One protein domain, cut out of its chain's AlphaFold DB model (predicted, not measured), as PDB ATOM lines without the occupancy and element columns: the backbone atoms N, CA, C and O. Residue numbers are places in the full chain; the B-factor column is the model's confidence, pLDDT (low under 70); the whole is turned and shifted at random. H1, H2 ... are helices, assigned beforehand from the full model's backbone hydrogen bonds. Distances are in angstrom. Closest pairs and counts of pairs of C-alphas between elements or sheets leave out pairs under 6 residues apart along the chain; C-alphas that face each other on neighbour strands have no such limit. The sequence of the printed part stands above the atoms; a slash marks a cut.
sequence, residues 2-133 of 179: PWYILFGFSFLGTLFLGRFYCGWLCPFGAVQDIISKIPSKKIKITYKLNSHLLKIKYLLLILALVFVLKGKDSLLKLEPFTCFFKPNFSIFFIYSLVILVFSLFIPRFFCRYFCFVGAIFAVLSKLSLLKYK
ATOM      1  N   PRO A   2      26.609  41.206 -47.399       73.06
ATOM      2  CA  PRO A   2      25.462  41.167 -48.336       73.06
ATOM      3  C   PRO A   2      24.198  41.899 -47.845       73.06
ATOM      4  O   PRO A   2      23.447  42.477 -48.627       73.06
ATOM      5  N   TRP A   3      23.978  41.910 -46.527       69.12
ATOM      6  CA  TRP A   3      22.793  42.502 -45.900       69.12
ATOM      7  C   TRP A   3      22.667  44.021 -46.094       69.12
ATOM      8  O   TRP A   3      21.551  44.519 -46.211       69.12
ATOM      9  N   TYR A   4      23.778  44.761 -46.180       77.88
ATOM     10  CA  TYR A   4      23.739  46.215 -46.384       77.88
ATOM     11  C   TYR A   4      23.269  46.589 -47.788       77.88
ATOM     12  O   TYR A   4      22.534  47.557 -47.947       77.88
ATOM     13  N   ILE A   5      23.633  45.788 -48.792       79.88
ATOM     14  CA  ILE A   5      23.204  45.987 -50.181       79.88
ATOM     15  C   ILE A   5      21.692  45.752 -50.288       79.88
ATOM     16  O   ILE A   5      20.980  46.558 -50.885       79.88
ATOM     17  N   LEU A   6      21.182  44.703 -49.634       72.44
ATOM     18  CA  LEU A   6      19.746  44.411 -49.574       72.44
ATOM     19  C   LEU A   6      18.959  45.505 -48.843       72.44
ATOM     20  O   LEU A   6      17.910  45.937 -49.332       72.44
ATOM     21  N   PHE A   7      19.461  45.992 -47.705       75.62
ATOM     22  CA  PHE A   7      18.834  47.106 -46.992       75.62
ATOM     23  C   PHE A   7      18.884  48.406 -47.798       75.62
ATOM     24  O   PHE A   7      17.864  49.085 -47.895       75.62
ATOM     25  N   GLY A   8      20.019  48.721 -48.427       80.06
ATOM     26  CA  GLY A   8      20.193  49.905 -49.265       80.06
ATOM     27  C   GLY A   8      19.247  49.906 -50.463       80.06
ATOM     28  O   GLY A   8      18.519  50.875 -50.665       80.06
ATOM     29  N   PHE A   9      19.162  48.793 -51.198       81.38
ATOM     30  CA  PHE A   9      18.231  48.649 -52.320       81.38
ATOM     31  C   PHE A   9      16.767  48.761 -51.876       81.38
ATOM     32  O   PHE A   9      15.967  49.438 -52.520       81.38
ATOM     33  N   SER A  10      16.413  48.157 -50.738       74.88
ATOM     34  CA  SER A  10      15.055  48.233 -50.182       74.88
ATOM     35  C   SER A  10      14.681  49.653 -49.752       74.88
ATOM     36  O   SER A  10      13.544  50.091 -49.951       74.88
ATOM     37  N   PHE A  11      15.637  50.387 -49.183       77.62
ATOM     38  CA  PHE A  11      15.460  51.772 -48.768       77.62
ATOM     39  C   PHE A  11      15.313  52.701 -49.978       77.62
ATOM     40  O   PHE A  11      14.359  53.476 -50.043       77.62
ATOM     41  N   LEU A  12      16.186  52.550 -50.978       79.94
ATOM     42  CA  LEU A  12      16.144  53.322 -52.220       79.94
ATOM     43  C   LEU A  12      14.857  53.038 -53.004       79.94
ATOM     44  O   LEU A  12      14.137  53.956 -53.389       79.94
ATOM     45  N   GLY A  13      14.495  51.761 -53.149       77.25
ATOM     46  CA  GLY A  13      13.240  51.346 -53.768       77.25
ATOM     47  C   GLY A  13      12.021  51.907 -53.039       77.25
ATOM     48  O   GLY A  13      11.061  52.320 -53.685       77.25
ATOM     49  N   THR A  14      12.068  52.005 -51.706       76.19
ATOM     50  CA  THR A  14      10.982  52.623 -50.933       76.19
ATOM     51  C   THR A  14      10.889  54.132 -51.152       76.19
ATOM     52  O   THR A  14       9.794  54.694 -51.182       76.19
ATOM     53  N   LEU A  15      12.025  54.797 -51.344       75.94
ATOM     54  CA  LEU A  15      12.077  56.233 -51.588       75.94
ATOM     55  C   LEU A  15      11.472  56.596 -52.954       75.94
ATOM     56  O   LEU A  15      10.726  57.566 -53.058       75.94
ATOM     57  N   PHE A  16      11.692  55.776 -53.985       74.50
ATOM     58  CA  PHE A  16      11.094  55.993 -55.307       74.50
ATOM     59  C   PHE A  16       9.660  55.458 -55.413       74.50
ATOM     60  O   PHE A  16       8.756  56.156 -55.865       74.50
ATOM     61  N   LEU A  17       9.422  54.216 -54.991       73.50
ATOM     62  CA  LEU A  17       8.166  53.496 -55.228       73.50
ATOM     63  C   LEU A  17       7.234  53.487 -54.007       73.50
ATOM     64  O   LEU A  17       6.206  52.807 -54.014       73.50
ATOM     65  N   GLY A  18       7.556  54.239 -52.957       80.69
ATOM     66  CA  GLY A  18       6.808  54.220 -51.706       80.69
ATOM     67  C   GLY A  18       6.871  52.843 -51.046       80.69
ATOM     68  O   GLY A  18       7.846  52.112 -51.154       80.69
ATOM     69  N   ARG A  19       5.801  52.424 -50.372       82.94
ATOM     70  CA  ARG A  19       5.804  51.233 -49.506       82.94
ATOM     71  C   ARG A  19       5.720  49.880 -50.248       82.94
ATOM     72  O   ARG A  19       5.132  48.923 -49.739       82.94
ATOM     73  N   PHE A  20       6.317  49.796 -51.438       82.44
ATOM     74  CA  PHE A  20       6.344  48.623 -52.320       82.44
ATOM     75  C   PHE A  20       6.993  47.398 -51.662       82.44
ATOM     76  O   PHE A  20       6.486  46.286 -51.804       82.44
ATOM     77  N   TYR A  21       8.049  47.601 -50.862       82.94
ATOM     78  CA  TYR A  21       8.747  46.519 -50.158       82.94
ATOM     79  C   TYR A  21       7.804  45.689 -49.273       82.94
ATOM     80  O   TYR A  21       7.792  44.460 -49.336       82.94
ATOM     81  N   CYS A  22       6.931  46.348 -48.503       81.31
ATOM     82  CA  CYS A  22       5.929  45.675 -47.669       81.31
ATOM     83  C   CYS A  22       4.861  44.926 -48.490       81.31
ATOM     84  O   CYS A  22       4.158  44.071 -47.953       81.31
ATOM     85  N   GLY A  23       4.673  45.292 -49.759       81.94
ATOM     86  CA  GLY A  23       3.741  44.647 -50.680       81.94
ATOM     87  C   GLY A  23       4.309  43.379 -51.307       81.94
ATOM     88  O   GLY A  23       3.617  42.366 -51.304       81.94
ATOM     89  N   TRP A  24       5.543  43.461 -51.808       82.31
ATOM     90  CA  TRP A  24       6.111  42.486 -52.744       82.31
ATOM     91  C   TRP A  24       7.327  41.720 -52.219       82.31
ATOM     92  O   TRP A  24       7.511  40.571 -52.601       82.31
ATOM     93  N   LEU A  25       8.147  42.327 -51.356       83.75
ATOM     94  CA  LEU A  25       9.395  41.712 -50.883       83.75
ATOM     95  C   LEU A  25       9.285  41.130 -49.471       83.75
ATOM     96  O   LEU A  25       9.998  40.192 -49.137       83.75
ATOM     97  N   CYS A  26       8.415  41.679 -48.619       85.31
ATOM     98  CA  CYS A  26       8.336  41.264 -47.222       85.31
ATOM     99  C   CYS A  26       7.717  39.855 -47.076       85.31
ATOM    100  O   CYS A  26       6.512  39.698 -47.311       85.31
ATOM    101  N   PRO A  27       8.471  38.848 -46.587       84.38
ATOM    102  CA  PRO A  27       7.962  37.481 -46.442       84.38
ATOM    103  C   PRO A  27       6.854  37.385 -45.385       84.38
ATOM    104  O   PRO A  27       5.878  36.665 -45.566       84.38
ATOM    105  N   PHE A  28       6.928  38.180 -44.312       82.31
ATOM    106  CA  PHE A  28       5.879  38.224 -43.287       82.31
ATOM    107  C   PHE A  28       4.565  38.830 -43.807       82.31
ATOM    108  O   PHE A  28       3.473  38.448 -43.383       82.31
ATOM    109  N   GLY A  29       4.658  39.771 -44.752       84.69
ATOM    110  CA  GLY A  29       3.496  40.281 -45.472       84.69
ATOM    111  C   GLY A  29       2.850  39.192 -46.328       84.69
ATOM    112  O   GLY A  29       1.632  39.041 -46.297       84.69
ATOM    113  N   ALA A  30       3.666  38.395 -47.027       86.19
ATOM    114  CA  ALA A  30       3.191  37.275 -47.836       86.19
ATOM    115  C   ALA A  30       2.499  36.193 -46.989       86.19
ATOM    116  O   ALA A  30       1.413  35.748 -47.350       86.19
ATOM    117  N   VAL A  31       3.065  35.828 -45.833       87.31
ATOM    118  CA  VAL A  31       2.446  34.872 -44.897       87.31
ATOM    119  C   VAL A  31       1.074  35.368 -44.427       87.31
ATOM    120  O   VAL A  31       0.098  34.631 -44.515       87.31
ATOM    121  N   GLN A  32       0.958  36.633 -44.007       86.19
ATOM    122  CA  GLN A  32      -0.335  37.213 -43.608       86.19
ATOM    123  C   GLN A  32      -1.338  37.284 -44.763       86.19
ATOM    124  O   GLN A  32      -2.532  37.087 -44.550       86.19
ATOM    125  N   ASP A  33      -0.878  37.544 -45.987       85.44
ATOM    126  CA  ASP A  33      -1.740  37.524 -47.166       85.44
ATOM    127  C   ASP A  33      -2.265  36.118 -47.452       85.44
ATOM    128  O   ASP A  33      -3.458  35.967 -47.710       85.44
ATOM    129  N   ILE A  34      -1.408  35.096 -47.368       87.44
ATOM    130  CA  ILE A  34      -1.791  33.689 -47.537       87.44
ATOM    131  C   ILE A  34      -2.795  33.287 -46.455       87.44
ATOM    132  O   ILE A  34      -3.852  32.752 -46.775       87.44
ATOM    133  N   ILE A  35      -2.519  33.625 -45.196       85.38
ATOM    134  CA  ILE A  35      -3.423  33.367 -44.070       85.38
ATOM    135  C   ILE A  35      -4.762  34.071 -44.289       85.38
ATOM    136  O   ILE A  35      -5.816  33.463 -44.142       85.38
ATOM    137  N   SER A  36      -4.755  35.323 -44.746       82.50
ATOM    138  CA  SER A  36      -5.998  36.050 -45.017       82.50
ATOM    139  C   SER A  36      -6.769  35.540 -46.244       82.50
ATOM    140  O   SER A  36      -7.896  35.987 -46.469       82.50
ATOM    141  N   LYS A  37      -6.206  34.640 -47.068       84.06
ATOM    142  CA  LYS A  37      -6.947  33.951 -48.143       84.06
ATOM    143  C   LYS A  37      -7.820  32.813 -47.620       84.06
ATOM    144  O   LYS A  37      -8.774  32.467 -48.311       84.06
ATOM    145  N   ILE A  38      -7.534  32.277 -46.433       85.75
ATOM    146  CA  ILE A  38      -8.388  31.283 -45.772       85.75
ATOM    147  C   ILE A  38      -9.801  31.885 -45.620       85.75
ATOM    148  O   ILE A  38      -9.919  33.077 -45.307       85.75
ATOM    149  N   PRO A  39     -10.877  31.123 -45.902       73.50
ATOM    150  CA  PRO A  39     -12.252  31.615 -45.845       73.50
ATOM    151  C   PRO A  39     -12.683  31.875 -44.393       73.50
ATOM    152  O   PRO A  39     -13.316  31.052 -43.743       73.50
ATOM    153  N   SER A  40     -12.320  33.045 -43.877       76.94
ATOM    154  CA  SER A  40     -12.708  33.568 -42.567       76.94
ATOM    155  C   SER A  40     -13.682  34.744 -42.715       76.94
ATOM    156  O   SER A  40     -13.762  35.400 -43.761       76.94
ATOM    157  N   LYS A  41     -14.418  35.064 -41.643       77.19
ATOM    158  CA  LYS A  41     -15.261  36.267 -41.578       77.19
ATOM    159  C   LYS A  41     -14.367  37.512 -41.492       77.19
ATOM    160  O   LYS A  41     -13.945  37.915 -40.412       77.19
ATOM    161  N   LYS A  42     -14.055  38.111 -42.645       77.62
ATOM    162  CA  LYS A  42     -13.162  39.279 -42.729       77.62
ATOM    163  C   LYS A  42     -13.855  40.535 -42.211       77.62
ATOM    164  O   LYS A  42     -14.923  40.910 -42.696       77.62
ATOM    165  N   ILE A  43     -13.211  41.226 -41.276       78.69
ATOM    166  CA  ILE A  43     -13.692  42.491 -40.721       78.69
ATOM    167  C   ILE A  43     -13.147  43.628 -41.588       78.69
ATOM    168  O   ILE A  43     -11.956  43.948 -41.568       78.69
ATOM    169  N   LYS A  44     -14.025  44.261 -42.373       71.00
ATOM    170  CA  LYS A  44     -13.673  45.463 -43.138       71.00
ATOM    171  C   LYS A  44     -13.698  46.675 -42.205       71.00
ATOM    172  O   LYS A  44     -14.757  47.120 -41.780       71.00
ATOM    173  N   ILE A  45     -12.523  47.220 -41.899       76.38
ATOM    174  CA  ILE A  45     -12.392  48.437 -41.087       76.38
ATOM    175  C   ILE A  45     -12.680  49.668 -41.956       76.38
ATOM    176  O   ILE A  45     -12.050  49.857 -43.000       76.38
ATOM    177  N   THR A  46     -13.590  50.527 -41.498       77.31
ATOM    178  CA  THR A  46     -13.931  51.808 -42.136       77.31
ATOM    179  C   THR A  46     -12.711  52.722 -42.278       77.31
ATOM    180  O   THR A  46     -11.853  52.768 -41.397       77.31
ATOM    181  N   TYR A  47     -12.659  53.514 -43.357       80.12
ATOM    182  CA  TYR A  47     -11.554  54.440 -43.650       80.12
ATOM    183  C   TYR A  47     -11.206  55.371 -42.475       80.12
ATOM    184  O   TYR A  47     -10.032  55.507 -42.135       80.12
ATOM    185  N   LYS A  48     -12.214  55.973 -41.820       78.69
ATOM    186  CA  LYS A  48     -12.010  56.863 -40.661       78.69
ATOM    187  C   LYS A  48     -11.290  56.136 -39.526       78.69
ATOM    188  O   LYS A  48     -10.201  56.551 -39.135       78.69
ATOM    189  N   LEU A  49     -11.847  55.013 -39.072       80.31
ATOM    190  CA  LEU A  49     -11.271  54.206 -37.996       80.31
ATOM    191  C   LEU A  49      -9.853  53.754 -38.358       80.31
ATOM    192  O   LEU A  49      -8.911  53.985 -37.605       80.31
ATOM    193  N   ASN A  50      -9.667  53.232 -39.570       84.06
ATOM    194  CA  ASN A  50      -8.350  52.865 -40.062       84.06
ATOM    195  C   ASN A  50      -7.352  54.033 -40.016       84.06
ATOM    196  O   ASN A  50      -6.233  53.861 -39.549       84.06
ATOM    197  N   SER A  51      -7.736  55.227 -40.468       81.56
ATOM    198  CA  SER A  51      -6.846  56.391 -40.475       81.56
ATOM    199  C   SER A  51      -6.376  56.775 -39.067       81.56
ATOM    200  O   SER A  51      -5.226  57.192 -38.917       81.56
ATOM    201  N   HIS A  52      -7.218  56.587 -38.042       85.06
ATOM    202  CA  HIS A  52      -6.837  56.757 -36.638       85.06
ATOM    203  C   HIS A  52      -5.927  55.632 -36.141       85.06
ATOM    204  O   HIS A  52      -4.868  55.924 -35.593       85.06
ATOM    205  N   LEU A  53      -6.265  54.362 -36.382       83.88
ATOM    206  CA  LEU A  53      -5.420  53.245 -35.944       83.88
ATOM    207  C   LEU A  53      -4.050  53.257 -36.638       83.88
ATOM    208  O   LEU A  53      -3.042  52.887 -36.049       83.88
ATOM    209  N   LEU A  54      -3.972  53.759 -37.869       83.75
ATOM    210  CA  LEU A  54      -2.705  53.975 -38.561       83.75
ATOM    211  C   LEU A  54      -1.822  55.023 -37.876       83.75
ATOM    212  O   LEU A  54      -0.622  55.013 -38.119       83.75
ATOM    213  N   LYS A  55      -2.369  55.920 -37.040       85.75
ATOM    214  CA  LYS A  55      -1.564  56.848 -36.224       85.75
ATOM    215  C   LYS A  55      -0.858  56.121 -35.076       85.75
ATOM    216  O   LYS A  55       0.246  56.520 -34.717       85.75
ATOM    217  N   ILE A  56      -1.437  55.028 -34.570       86.06
ATOM    218  CA  ILE A  56      -0.885  54.244 -33.450       86.06
ATOM    219  C   ILE A  56       0.519  53.733 -33.779       86.06
ATOM    220  O   ILE A  56       1.409  53.832 -32.944       86.06
ATOM    221  N   LYS A  57       0.774  53.287 -35.015       85.62
ATOM    222  CA  LYS A  57       2.119  52.830 -35.401       85.62
ATOM    223  C   LYS A  57       3.183  53.941 -35.333       85.62
ATOM    224  O   LYS A  57       4.346  53.650 -35.093       85.62
ATOM    225  N   TYR A  58       2.804  55.205 -35.565       85.81
ATOM    226  CA  TYR A  58       3.729  56.342 -35.461       85.81
ATOM    227  C   TYR A  58       3.983  56.697 -33.992       85.81
ATOM    228  O   TYR A  58       5.108  57.032 -33.641       85.81
ATOM    229  N   LEU A  59       2.972  56.555 -33.127       86.12
ATOM    230  CA  LEU A  59       3.147  56.659 -31.677       86.12
ATOM    231  C   LEU A  59       4.095  55.567 -31.161       86.12
ATOM    232  O   LEU A  59       5.036  55.865 -30.432       86.12
ATOM    233  N   LEU A  60       3.894  54.322 -31.603       83.56
ATOM    234  CA  LEU A  60       4.779  53.192 -31.320       83.56
ATOM    235  C   LEU A  60       6.210  53.456 -31.805       83.56
ATOM    236  O   LEU A  60       7.153  53.167 -31.078       83.56
ATOM    237  N   LEU A  61       6.385  54.048 -32.990       84.62
ATOM    238  CA  LEU A  61       7.703  54.419 -33.511       84.62
ATOM    239  C   LEU A  61       8.412  55.451 -32.618       84.62
ATOM    240  O   LEU A  61       9.586  55.274 -32.307       84.62
ATOM    241  N   ILE A  62       7.706  56.502 -32.182       86.00
ATOM    242  CA  ILE A  62       8.258  57.517 -31.267       86.00
ATOM    243  C   ILE A  62       8.622  56.876 -29.926       86.00
ATOM    244  O   ILE A  62       9.709  57.111 -29.404       86.00
ATOM    245  N   LEU A  63       7.747  56.022 -29.391       84.62
ATOM    246  CA  LEU A  63       8.001  55.302 -28.147       84.62
ATOM    247  C   LEU A  63       9.242  54.407 -28.265       84.62
ATOM    248  O   LEU A  63      10.115  54.458 -27.404       84.62
ATOM    249  N   ALA A  64       9.359  53.640 -29.352       80.94
ATOM    250  CA  ALA A  64      10.524  52.803 -29.616       80.94
ATOM    251  C   ALA A  64      11.812  53.635 -29.693       80.94
ATOM    252  O   ALA A  64      12.808  53.260 -29.081       80.94
ATOM    253  N   LEU A  65      11.780  54.794 -30.360       82.88
ATOM    254  CA  LEU A  65      12.926  55.702 -30.437       82.88
ATOM    255  C   LEU A  65      13.361  56.191 -29.045       82.88
ATOM    256  O   LEU A  65      14.543  56.145 -28.724       82.88
ATOM    257  N   VAL A  66      12.414  56.588 -28.190       85.00
ATOM    258  CA  VAL A  66      12.704  57.019 -26.810       85.00
ATOM    259  C   VAL A  66      13.321  55.888 -25.980       85.00
ATOM    260  O   VAL A  66      14.243  56.128 -25.203       85.00
ATOM    261  N   PHE A  67      12.847  54.651 -26.138       82.44
ATOM    262  CA  PHE A  67      13.407  53.490 -25.435       82.44
ATOM    263  C   PHE A  67      14.824  53.146 -25.897       82.44
ATOM    264  O   PHE A  67      15.678  52.853 -25.059       82.44
ATOM    265  N   VAL A  68      15.089  53.253 -27.201       81.69
ATOM    266  CA  VAL A  68      16.432  53.079 -27.771       81.69
ATOM    267  C   VAL A  68      17.388  54.145 -27.231       81.69
ATOM    268  O   VAL A  68      18.484  53.802 -26.801       81.69
ATOM    269  N   LEU A  69      16.960  55.411 -27.152       81.00
ATOM    270  CA  LEU A  69      17.759  56.493 -26.554       81.00
ATOM    271  C   LEU A  69      18.031  56.278 -25.055       81.00
ATOM    272  O   LEU A  69      19.053  56.722 -24.545       81.00
ATOM    273  N   LYS A  70      17.146  55.563 -24.352       83.19
ATOM    274  CA  LYS A  70      17.330  55.144 -22.952       83.19
ATOM    275  C   LYS A  70      18.139  53.844 -22.798       83.19
ATOM    276  O   LYS A  70      18.208  53.311 -21.693       83.19
ATOM    277  N   GLY A  71      18.713  53.310 -23.879       75.81
ATOM    278  CA  GLY A  71      19.549  52.106 -23.854       75.81
ATOM    279  C   GLY A  71      18.787  50.796 -23.631       75.81
ATOM    280  O   GLY A  71      19.403  49.783 -23.320       75.81
ATOM    281  N   LYS A  72      17.452  50.791 -23.774       69.19
ATOM    282  CA  LYS A  72      16.620  49.582 -23.678       69.19
ATOM    283  C   LYS A  72      16.159  49.168 -25.074       69.19
ATOM    284  O   LYS A  72      15.150  49.644 -25.586       69.19
ATOM    285  N   ASP A  73      16.886  48.238 -25.677       66.38
ATOM    286  CA  ASP A  73      16.628  47.634 -26.991       66.38
ATOM    287  C   ASP A  73      15.466  46.616 -26.989       66.38
ATOM    288  O   ASP A  73      15.058  46.110 -28.037       66.38
ATOM    289  N   SER A  74      14.877  46.335 -25.820       60.00
ATOM    290  CA  SER A  74      13.838  45.314 -25.628       60.00
ATOM    291  C   SER A  74      12.589  45.491 -26.501       60.00
ATOM    292  O   SER A  74      11.959  44.497 -26.851       60.00
ATOM    293  N   LEU A  75      12.227  46.721 -26.888       59.09
ATOM    294  CA  LEU A  75      11.062  46.952 -27.757       59.09
ATOM    295  C   LEU A  75      11.308  46.552 -29.218       59.09
ATOM    296  O   LEU A  75      10.367  46.124 -29.881       59.09
ATOM    297  N   LEU A  76      12.551  46.621 -29.709       61.66
ATOM    298  CA  LEU A  76      12.890  46.124 -31.050       61.66
ATOM    299  C   LEU A  76      12.916  44.588 -31.098       61.66
ATOM    300  O   LEU A  76      12.621  43.996 -32.131       61.66
ATOM    301  N   LYS A  77      13.219  43.923 -29.975       64.25
ATOM    302  CA  LYS A  77      13.164  42.453 -29.868       64.25
ATOM    303  C   LYS A  77      11.737  41.894 -29.936       64.25
ATOM    304  O   LYS A  77      11.575  40.722 -30.256       64.25
ATOM    305  N   LEU A  78      10.714  42.722 -29.701       62.19
ATOM    306  CA  LEU A  78       9.294  42.353 -29.784       62.19
ATOM    307  C   LEU A  78       8.772  42.262 -31.236       62.19
ATOM    308  O   LEU A  78       7.565  42.201 -31.463       62.19
ATOM    309  N   GLU A  79       9.643  42.269 -32.248       66.31
ATOM    310  CA  GLU A  79       9.209  42.028 -33.620       66.31
ATOM    311  C   GLU A  79       8.929  40.522 -33.836       66.31
ATOM    312  O   GLU A  79       9.855  39.711 -33.816       66.31
ATOM    313  N   PRO A  80       7.673  40.114 -34.119       63.06
ATOM    314  CA  PRO A  80       7.287  38.711 -34.300       63.06
ATOM    315  C   PRO A  80       8.020  38.039 -35.470       63.06
ATOM    316  O   PRO A  80       8.070  36.815 -35.553       63.06
ATOM    317  N   PHE A  81       8.634  38.828 -36.357       63.00
ATOM    318  CA  PHE A  81       9.432  38.349 -37.479       63.00
ATOM    319  C   PHE A  81      10.612  37.471 -37.044       63.00
ATOM    320  O   PHE A  81      10.821  36.402 -37.613       63.00
ATOM    321  N   THR A  82      11.373  37.889 -36.030       62.03
ATOM    322  CA  THR A  82      12.554  37.137 -35.577       62.03
ATOM    323  C   THR A  82      12.155  35.841 -34.873       62.03
ATOM    324  O   THR A  82      12.816  34.820 -35.048       62.03
ATOM    325  N   CYS A  83      11.035  35.865 -34.148       62.41
ATOM    326  CA  CYS A  83      10.505  34.712 -33.421       62.41
ATOM    327  C   CYS A  83       9.829  33.682 -34.336       62.41
ATOM    328  O   CYS A  83       9.847  32.495 -34.027       62.41
ATOM    329  N   PHE A  84       9.262  34.106 -35.471       63.22
ATOM    330  CA  PHE A  84       8.658  33.182 -36.434       63.22
ATOM    331  C   PHE A  84       9.709  32.333 -37.168       63.22
ATOM    332  O   PHE A  84       9.519  31.134 -37.336       63.22
ATOM    333  N   PHE A  85      10.832  32.933 -37.586       66.19
ATOM    334  CA  PHE A  85      11.889  32.217 -38.317       66.19
ATOM    335  C   PHE A  85      12.889  31.485 -37.411       66.19
ATOM    336  O   PHE A  85      13.604  30.602 -37.882       66.19
ATOM    337  N   LYS A  86      12.940  31.824 -36.118       69.12
ATOM    338  CA  LYS A  86      13.690  31.088 -35.093       69.12
ATOM    339  C   LYS A  86      12.732  30.674 -33.972       69.12
ATOM    340  O   LYS A  86      12.624  31.404 -32.983       69.12
ATOM    341  N   PRO A  87      12.016  29.546 -34.129       63.31
ATOM    342  CA  PRO A  87      11.060  29.096 -33.130       63.31
ATOM    343  C   PRO A  87      11.804  28.688 -31.857       63.31
ATOM    344  O   PRO A  87      12.402  27.621 -31.777       63.31
ATOM    345  N   ASN A  88      11.752  29.553 -30.850       65.75
ATOM    346  CA  ASN A  88      12.029  29.188 -29.468       65.75
ATOM    347  C   ASN A  88      10.676  29.059 -28.756       65.75
ATOM    348  O   ASN A  88       9.822  29.928 -28.941       65.75
ATOM    349  N   PHE A  89      10.480  28.025 -27.928       63.72
ATOM    350  CA  PHE A  89       9.275  27.810 -27.101       63.72
ATOM    351  C   PHE A  89       9.166  28.830 -25.947       63.72
ATOM    352  O   PHE A  89       9.036  28.488 -24.778       63.72
ATOM    353  N   SER A  90       9.268  30.115 -26.270       72.69
ATOM    354  CA  SER A  90       9.176  31.226 -25.332       72.69
ATOM    355  C   SER A  90       7.843  31.956 -25.510       72.69
ATOM    356  O   SER A  90       7.141  31.778 -26.506       72.69
ATOM    357  N   ILE A  91       7.505  32.829 -24.563       73.19
ATOM    358  CA  ILE A  91       6.266  33.627 -24.532       73.19
ATOM    359  C   ILE A  91       6.045  34.398 -25.855       73.19
ATOM    360  O   ILE A  91       4.915  34.591 -26.304       73.19
ATOM    361  N   PHE A  92       7.130  34.773 -26.538       72.88
ATOM    362  CA  PHE A  92       7.101  35.463 -27.830       72.88
ATOM    363  C   PHE A  92       6.544  34.620 -28.993       72.88
ATOM    364  O   PHE A  92       5.978  35.180 -29.932       72.88
ATOM    365  N   PHE A  93       6.650  33.287 -28.937       76.56
ATOM    366  CA  PHE A  93       6.054  32.397 -29.939       76.56
ATOM    367  C   PHE A  93       4.526  32.419 -29.854       76.56
ATOM    368  O   PHE A  93       3.850  32.588 -30.869       76.56
ATOM    369  N   ILE A  94       3.986  32.357 -28.630       79.69
ATOM    370  CA  ILE A  94       2.546  32.484 -28.367       79.69
ATOM    371  C   ILE A  94       2.048  33.842 -28.870       79.69
ATOM    372  O   ILE A  94       1.060  33.906 -29.597       79.69
ATOM    373  N   TYR A  95       2.774  34.923 -28.569       81.56
ATOM    374  CA  TYR A  95       2.448  36.264 -29.061       81.56
ATOM    375  C   TYR A  95       2.401  36.342 -30.599       81.56
ATOM    376  O   TYR A  95       1.443  36.872 -31.167       81.56
ATOM    377  N   SER A  96       3.393  35.768 -31.289       79.81
ATOM    378  CA  SER A  96       3.412  35.706 -32.756       79.81
ATOM    379  C   SER A  96       2.233  34.902 -33.312       79.81
ATOM    380  O   SER A  96       1.624  35.308 -34.302       79.81
ATOM    381  N   LEU A  97       1.881  33.782 -32.679       82.25
ATOM    382  CA  LEU A  97       0.770  32.931 -33.102       82.25
ATOM    383  C   LEU A  97      -0.570  33.658 -32.946       82.25
ATOM    384  O   LEU A  97      -1.368  33.678 -33.881       82.25
ATOM    385  N   VAL A  98      -0.772  34.355 -31.823       86.06
ATOM    386  CA  VAL A  98      -1.947  35.209 -31.599       86.06
ATOM    387  C   VAL A  98      -2.061  36.262 -32.703       86.06
ATOM    388  O   VAL A  98      -3.116  36.388 -33.322       86.06
ATOM    389  N   ILE A  99      -0.976  36.971 -33.028       82.44
ATOM    390  CA  ILE A  99      -0.973  37.961 -34.115       82.44
ATOM    391  C   ILE A  99      -1.369  37.341 -35.462       82.44
ATOM    392  O   ILE A  99      -2.141  37.946 -36.213       82.44
ATOM    393  N   LEU A 100      -0.849  36.154 -35.783       83.38
ATOM    394  CA  LEU A 100      -1.185  35.456 -37.025       83.38
ATOM    395  C   LEU A 100      -2.665  35.061 -37.068       83.38
ATOM    396  O   LEU A 100      -3.308  35.259 -38.099       83.38
ATOM    397  N   VAL A 101      -3.233  34.599 -35.950       85.44
ATOM    398  CA  VAL A 101      -4.671  34.312 -35.829       85.44
ATOM    399  C   VAL A 101      -5.497  35.582 -36.030       85.44
ATOM    400  O   VAL A 101      -6.452  35.580 -36.803       85.44
ATOM    401  N   PHE A 102      -5.105  36.709 -35.432       84.62
ATOM    402  CA  PHE A 102      -5.778  37.992 -35.673       84.62
ATOM    403  C   PHE A 102      -5.696  38.437 -37.141       84.62
ATOM    404  O   PHE A 102      -6.636  39.053 -37.657       84.62
ATOM    405  N   SER A 103      -4.622  38.075 -37.852       84.00
ATOM    406  CA  SER A 103      -4.491  38.341 -39.288       84.00
ATOM    407  C   SER A 103      -5.499  37.570 -40.158       84.00
ATOM    408  O   SER A 103      -5.671  37.936 -41.324       84.00
ATOM    409  N   LEU A 104      -6.186  36.549 -39.628       84.31
ATOM    410  CA  LEU A 104      -7.305  35.892 -40.316       84.31
ATOM    411  C   LEU A 104      -8.504  36.832 -40.456       84.31
ATOM    412  O   LEU A 104      -9.189  36.812 -41.477       84.31
ATOM    413  N   PHE A 105      -8.772  37.652 -39.441       85.19
ATOM    414  CA  PHE A 105      -9.937  38.537 -39.411       85.19
ATOM    415  C   PHE A 105      -9.643  39.886 -40.058       85.19
ATOM    416  O   PHE A 105     -10.486  40.426 -40.779       85.19
ATOM    417  N   ILE A 106      -8.448  40.432 -39.808       84.25
ATOM    418  CA  ILE A 106      -8.016  41.727 -40.332       84.25
ATOM    419  C   ILE A 106      -6.768  41.509 -41.196       84.25
ATOM    420  O   ILE A 106      -5.697  41.218 -40.660       84.25
ATOM    421  N   PRO A 107      -6.857  41.688 -42.527       83.00
ATOM    422  CA  PRO A 107      -5.718  41.462 -43.406       83.00
ATOM    423  C   PRO A 107      -4.548  42.376 -43.026       83.00
ATOM    424  O   PRO A 107      -4.712  43.590 -42.861       83.00
ATOM    425  N   ARG A 108      -3.355  41.779 -42.912       83.50
ATOM    426  CA  ARG A 108      -2.094  42.470 -42.597       83.50
ATOM    427  C   ARG A 108      -2.145  43.290 -41.295       83.50
ATOM    428  O   ARG A 108      -1.529  44.358 -41.223       83.50
ATOM    429  N   PHE A 109      -2.874  42.814 -40.279       86.00
ATOM    430  CA  PHE A 109      -3.082  43.507 -38.997       86.00
ATOM    431  C   PHE A 109      -1.775  44.032 -38.380       86.00
ATOM    432  O   PHE A 109      -1.657  45.221 -38.075       86.00
ATOM    433  N   PHE A 110      -0.755  43.177 -38.282       85.94
ATOM    434  CA  PHE A 110       0.523  43.543 -37.673       85.94
ATOM    435  C   PHE A 110       1.290  44.584 -38.491       85.94
ATOM    436  O   PHE A 110       1.720  45.611 -37.967       85.94
ATOM    437  N   CYS A 111       1.418  44.359 -39.803       81.44
ATOM    438  CA  CYS A 111       2.114  45.284 -40.705       81.44
ATOM    439  C   CYS A 111       1.452  46.669 -40.765       81.44
ATOM    440  O   CYS A 111       2.108  47.662 -41.101       81.44
ATOM    441  N   ARG A 112       0.153  46.737 -40.464       84.19
ATOM    442  CA  ARG A 112      -0.641  47.964 -40.472       84.19
ATOM    443  C   ARG A 112      -0.502  48.759 -39.175       84.19
ATOM    444  O   ARG A 112      -0.397  49.979 -39.262       84.19
ATOM    445  N   TYR A 113      -0.481  48.099 -38.015       84.94
ATOM    446  CA  TYR A 113      -0.595  48.783 -36.718       84.94
ATOM    447  C   TYR A 113       0.646  48.713 -35.829       84.94
ATOM    448  O   TYR A 113       0.909  49.676 -35.117       84.94
ATOM    449  N   PHE A 114       1.419  47.630 -35.886       83.62
ATOM    450  CA  PHE A 114       2.484  47.367 -34.909       83.62
ATOM    451  C   PHE A 114       3.891  47.327 -35.510       83.62
ATOM    452  O   PHE A 114       4.870  47.477 -34.791       83.62
ATOM    453  N   CYS A 115       4.020  47.154 -36.825       85.00
ATOM    454  CA  CYS A 115       5.327  47.026 -37.466       85.00
ATOM    455  C   CYS A 115       6.098  48.360 -37.500       85.00
ATOM    456  O   CYS A 115       5.747  49.264 -38.268       85.00
ATOM    457  N   PHE A 116       7.189  48.448 -36.731       82.56
ATOM    458  CA  PHE A 116       8.074  49.617 -36.665       82.56
ATOM    459  C   PHE A 116       8.775  49.884 -37.999       82.56
ATOM    460  O   PHE A 116       8.736  51.006 -38.502       82.56
ATOM    461  N   VAL A 117       9.313  48.839 -38.640       80.38
ATOM    462  CA  VAL A 117       9.890  48.930 -39.995       80.38
ATOM    463  C   VAL A 117       8.857  49.462 -40.994       80.38
ATOM    464  O   VAL A 117       9.137  50.326 -41.824       80.38
ATOM    465  N   GLY A 118       7.608  49.008 -40.872       81.88
ATOM    466  CA  GLY A 118       6.490  49.504 -41.664       81.88
ATOM    467  C   GLY A 118       6.156  50.975 -41.393       81.88
ATOM    468  O   GLY A 118       5.748  51.678 -42.318       81.88
ATOM    469  N   ALA A 119       6.318  51.456 -40.160       84.94
ATOM    470  CA  ALA A 119       6.150  52.864 -39.816       84.94
ATOM    471  C   ALA A 119       7.261  53.727 -40.434       84.94
ATOM    472  O   ALA A 119       6.945  54.733 -41.067       84.94
ATOM    473  N   ILE A 120       8.522  53.286 -40.355       83.75
ATOM    474  CA  ILE A 120       9.673  53.949 -40.991       83.75
ATOM    475  C   ILE A 120       9.437  54.079 -42.499       83.75
ATOM    476  O   ILE A 120       9.456  55.184 -43.040       83.75
ATOM    477  N   PHE A 121       9.101  52.976 -43.176       83.00
ATOM    478  CA  PHE A 121       8.807  53.005 -44.609       83.00
ATOM    479  C   PHE A 121       7.574  53.841 -44.966       83.00
ATOM    480  O   PHE A 121       7.522  54.416 -46.049       83.00
ATOM    481  N   ALA A 122       6.591  53.964 -44.072       83.94
ATOM    482  CA  ALA A 122       5.455  54.853 -44.294       83.94
ATOM    483  C   ALA A 122       5.849  56.336 -44.215       83.94
ATOM    484  O   ALA A 122       5.400  57.125 -45.048       83.94
ATOM    485  N   VAL A 123       6.721  56.714 -43.274       84.81
ATOM    486  CA  VAL A 123       7.297  58.069 -43.216       84.81
ATOM    487  C   VAL A 123       8.107  58.347 -44.481       84.81
ATOM    488  O   VAL A 123       7.852  59.345 -45.150       84.81
ATOM    489  N   LEU A 124       8.992  57.427 -44.871       82.75
ATOM    490  CA  LEU A 124       9.781  57.535 -46.103       82.75
ATOM    491  C   LEU A 124       8.900  57.656 -47.344       82.75
ATOM    492  O   LEU A 124       9.157  58.477 -48.213       82.75
ATOM    493  N   SER A 125       7.802  56.906 -47.412       81.94
ATOM    494  CA  SER A 125       6.898  56.979 -48.559       81.94
ATOM    495  C   SER A 125       6.146  58.311 -48.675       81.94
ATOM    496  O   SER A 125       5.720  58.657 -49.776       81.94
ATOM    497  N   LYS A 126       6.017  59.105 -47.596       81.69
ATOM    498  CA  LYS A 126       5.519  60.493 -47.706       81.69
ATOM    499  C   LYS A 126       6.486  61.389 -48.477       81.69
ATOM    500  O   LYS A 126       6.030  62.321 -49.130       81.69
ATOM    501  N   LEU A 127       7.783  61.095 -48.395       81.44
ATOM    502  CA  LEU A 127       8.839  61.758 -49.159       81.44
ATOM    503  C   LEU A 127       8.972  61.179 -50.574       81.44
ATOM    504  O   LEU A 127       9.765  61.690 -51.360       81.44
ATOM    505  N   SER A 128       8.218  60.121 -50.915       77.44
ATOM    506  CA  SER A 128       8.323  59.526 -52.246       77.44
ATOM    507  C   SER A 128       7.839  60.488 -53.326       77.44
ATOM    508  O   SER A 128       6.776  61.107 -53.219       77.44
ATOM    509  N   LEU A 129       8.641  60.587 -54.386       67.38
ATOM    510  CA  LEU A 129       8.404  61.494 -55.510       67.38
ATOM    511  C   LEU A 129       7.207  61.049 -56.365       67.38
ATOM    512  O   LEU A 129       6.502  61.868 -56.951       67.38
ATOM    513  N   LEU A 130       6.935  59.742 -56.408       77.81
ATOM    514  CA  LEU A 130       5.852  59.161 -57.194       77.81
ATOM    515  C   LEU A 130       4.595  58.998 -56.336       77.81
ATOM    516  O   LEU A 130       4.455  58.011 -55.616       77.81
ATOM    517  N   LYS A 131       3.639  59.922 -56.452       78.88
ATOM    518  CA  LYS A 131       2.308  59.763 -55.839       78.88
ATOM    519  C   LYS A 131       1.464  58.762 -56.631       78.88
ATOM    520  O   LYS A 131       1.371  58.843 -57.855       78.88
ATOM    521  N   TYR A 132       0.827  57.824 -55.940       84.12
ATOM    522  CA  TYR A 132      -0.000  56.782 -56.531       84.12
ATOM    523  C   TYR A 132      -1.470  57.219 -56.589       84.12
ATOM    524  O   TYR A 132      -2.195  57.262 -55.596       84.12
ATOM    525  N   LYS A 133      -1.957  57.493 -57.799       82.50
ATOM    526  CA  LYS A 133      -3.352  57.886 -58.026       82.50
ATOM    527  C   LYS A 133      -4.184  56.715 -58.548       82.50
ATOM    528  O   LYS A 133      -3.726  55.895 -59.344       82.50
TER     529      LYS A 133
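AT A GLANCE: This is residues 2 to 133 of the 179 residues of an uncharacterized protein of Candidatus Omnitrophica bacterium (UniProt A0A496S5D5). Short H8 lies near the middle of a rounded body of crossed helices: on one side of H8 and H9 is the run H1 to H3, in which H3 packs on H7 and H1 packs on H9, and on their other side the long helix H4 packs on H8 and crosses H9. Short H5 and H6 lead from the end of H4 back to H7, and residues 2 to 8 of H1 stick out. The printed part has 132 residues with nine named helices, H1 to H9 in chain order, and no named strand; the class is all helix, and the packing is mostly crossed. It is compact, with a radius of gyration of the C-alphas of 15.5 A, and rounded, spanning 40 by 38 by 31 A.

IN THESE COORDINATES: Find C-alpha 47 at (-11.554, 54.440, -43.650); from there H4, residues 47 to 69, runs 34.0 A to C-alpha 69 at (17.759, 56.493, -26.554). After it come H5, residues 74 to 77, H6, residues 80 to 85, and H7, residues 91 to 105, 22.5 A long. H8 holds residues 109 to 113, and H9, residues 116 to 126, is 15.7 A long and ends at C-alpha 126, (5.519, 60.493, -47.706). Go back to C-alpha 2 for H1, residues 2 to 17, 22.3 A long; H2, residues 20 to 24, and H3, residues 27 to 35, 12.3 A long, follow.

HOW THE PARTS SIT: Start at H4: its residues 57 to 61 touch H9 at a steep tilt of 66 degrees, opposite ways, with C-alphas 61 and 116 the closest at 5.8 A. Its residues 53 to 57 touch H8, closest at C-alphas 57 and 113, 5.0 A apart. H4 and H5 only just touch, with 3 pairs of C-alphas within 8 A, the closest being 64 and 75 at 6.2 A. Residues 99 to 103 of H7 touch H8, closest at C-alphas 103 and 109, 5.4 A. Residues 92 to 96 of H7 touch H6, about perpendicular at 76 degrees, with C-alphas 80 and 96 closest at 5.1 A. Residues 100 to 104 of H7 touch H3 at a steep tilt of 53 degrees, the same way, with C-alphas 35 and 104 closest at 6.0 A. H2 and H3 touch only at the corner, closest at C-alphas 22 and 29, 6.3 A. Residues 11 to 17 of H1 touch H9 at a steep tilt of 41 degrees, the same way, closest at C-alphas 15 and 125, 6.0 A. H4 and H7 are apart. In H1, H2, H3, H6, H8 and H9 every O i to N i+4 pair is within hydrogen-bond range; H4 has 15 of 19, H7 has 9 of 11, and H5 is too short for such a pair.

THE WHOLE: The C-alphas farthest apart, those of Phe 89 and Lys 133, are 44.9 A apart. The printed part has no cut; the link from H3 to H4, with 11 residues, is long, and the other links are tight. Look in the B-factor column for the model's low confidence: residue 3, residues 72 to 89 and residue 129 are under 70, against a mean pLDDT of 78.9 for the printed part.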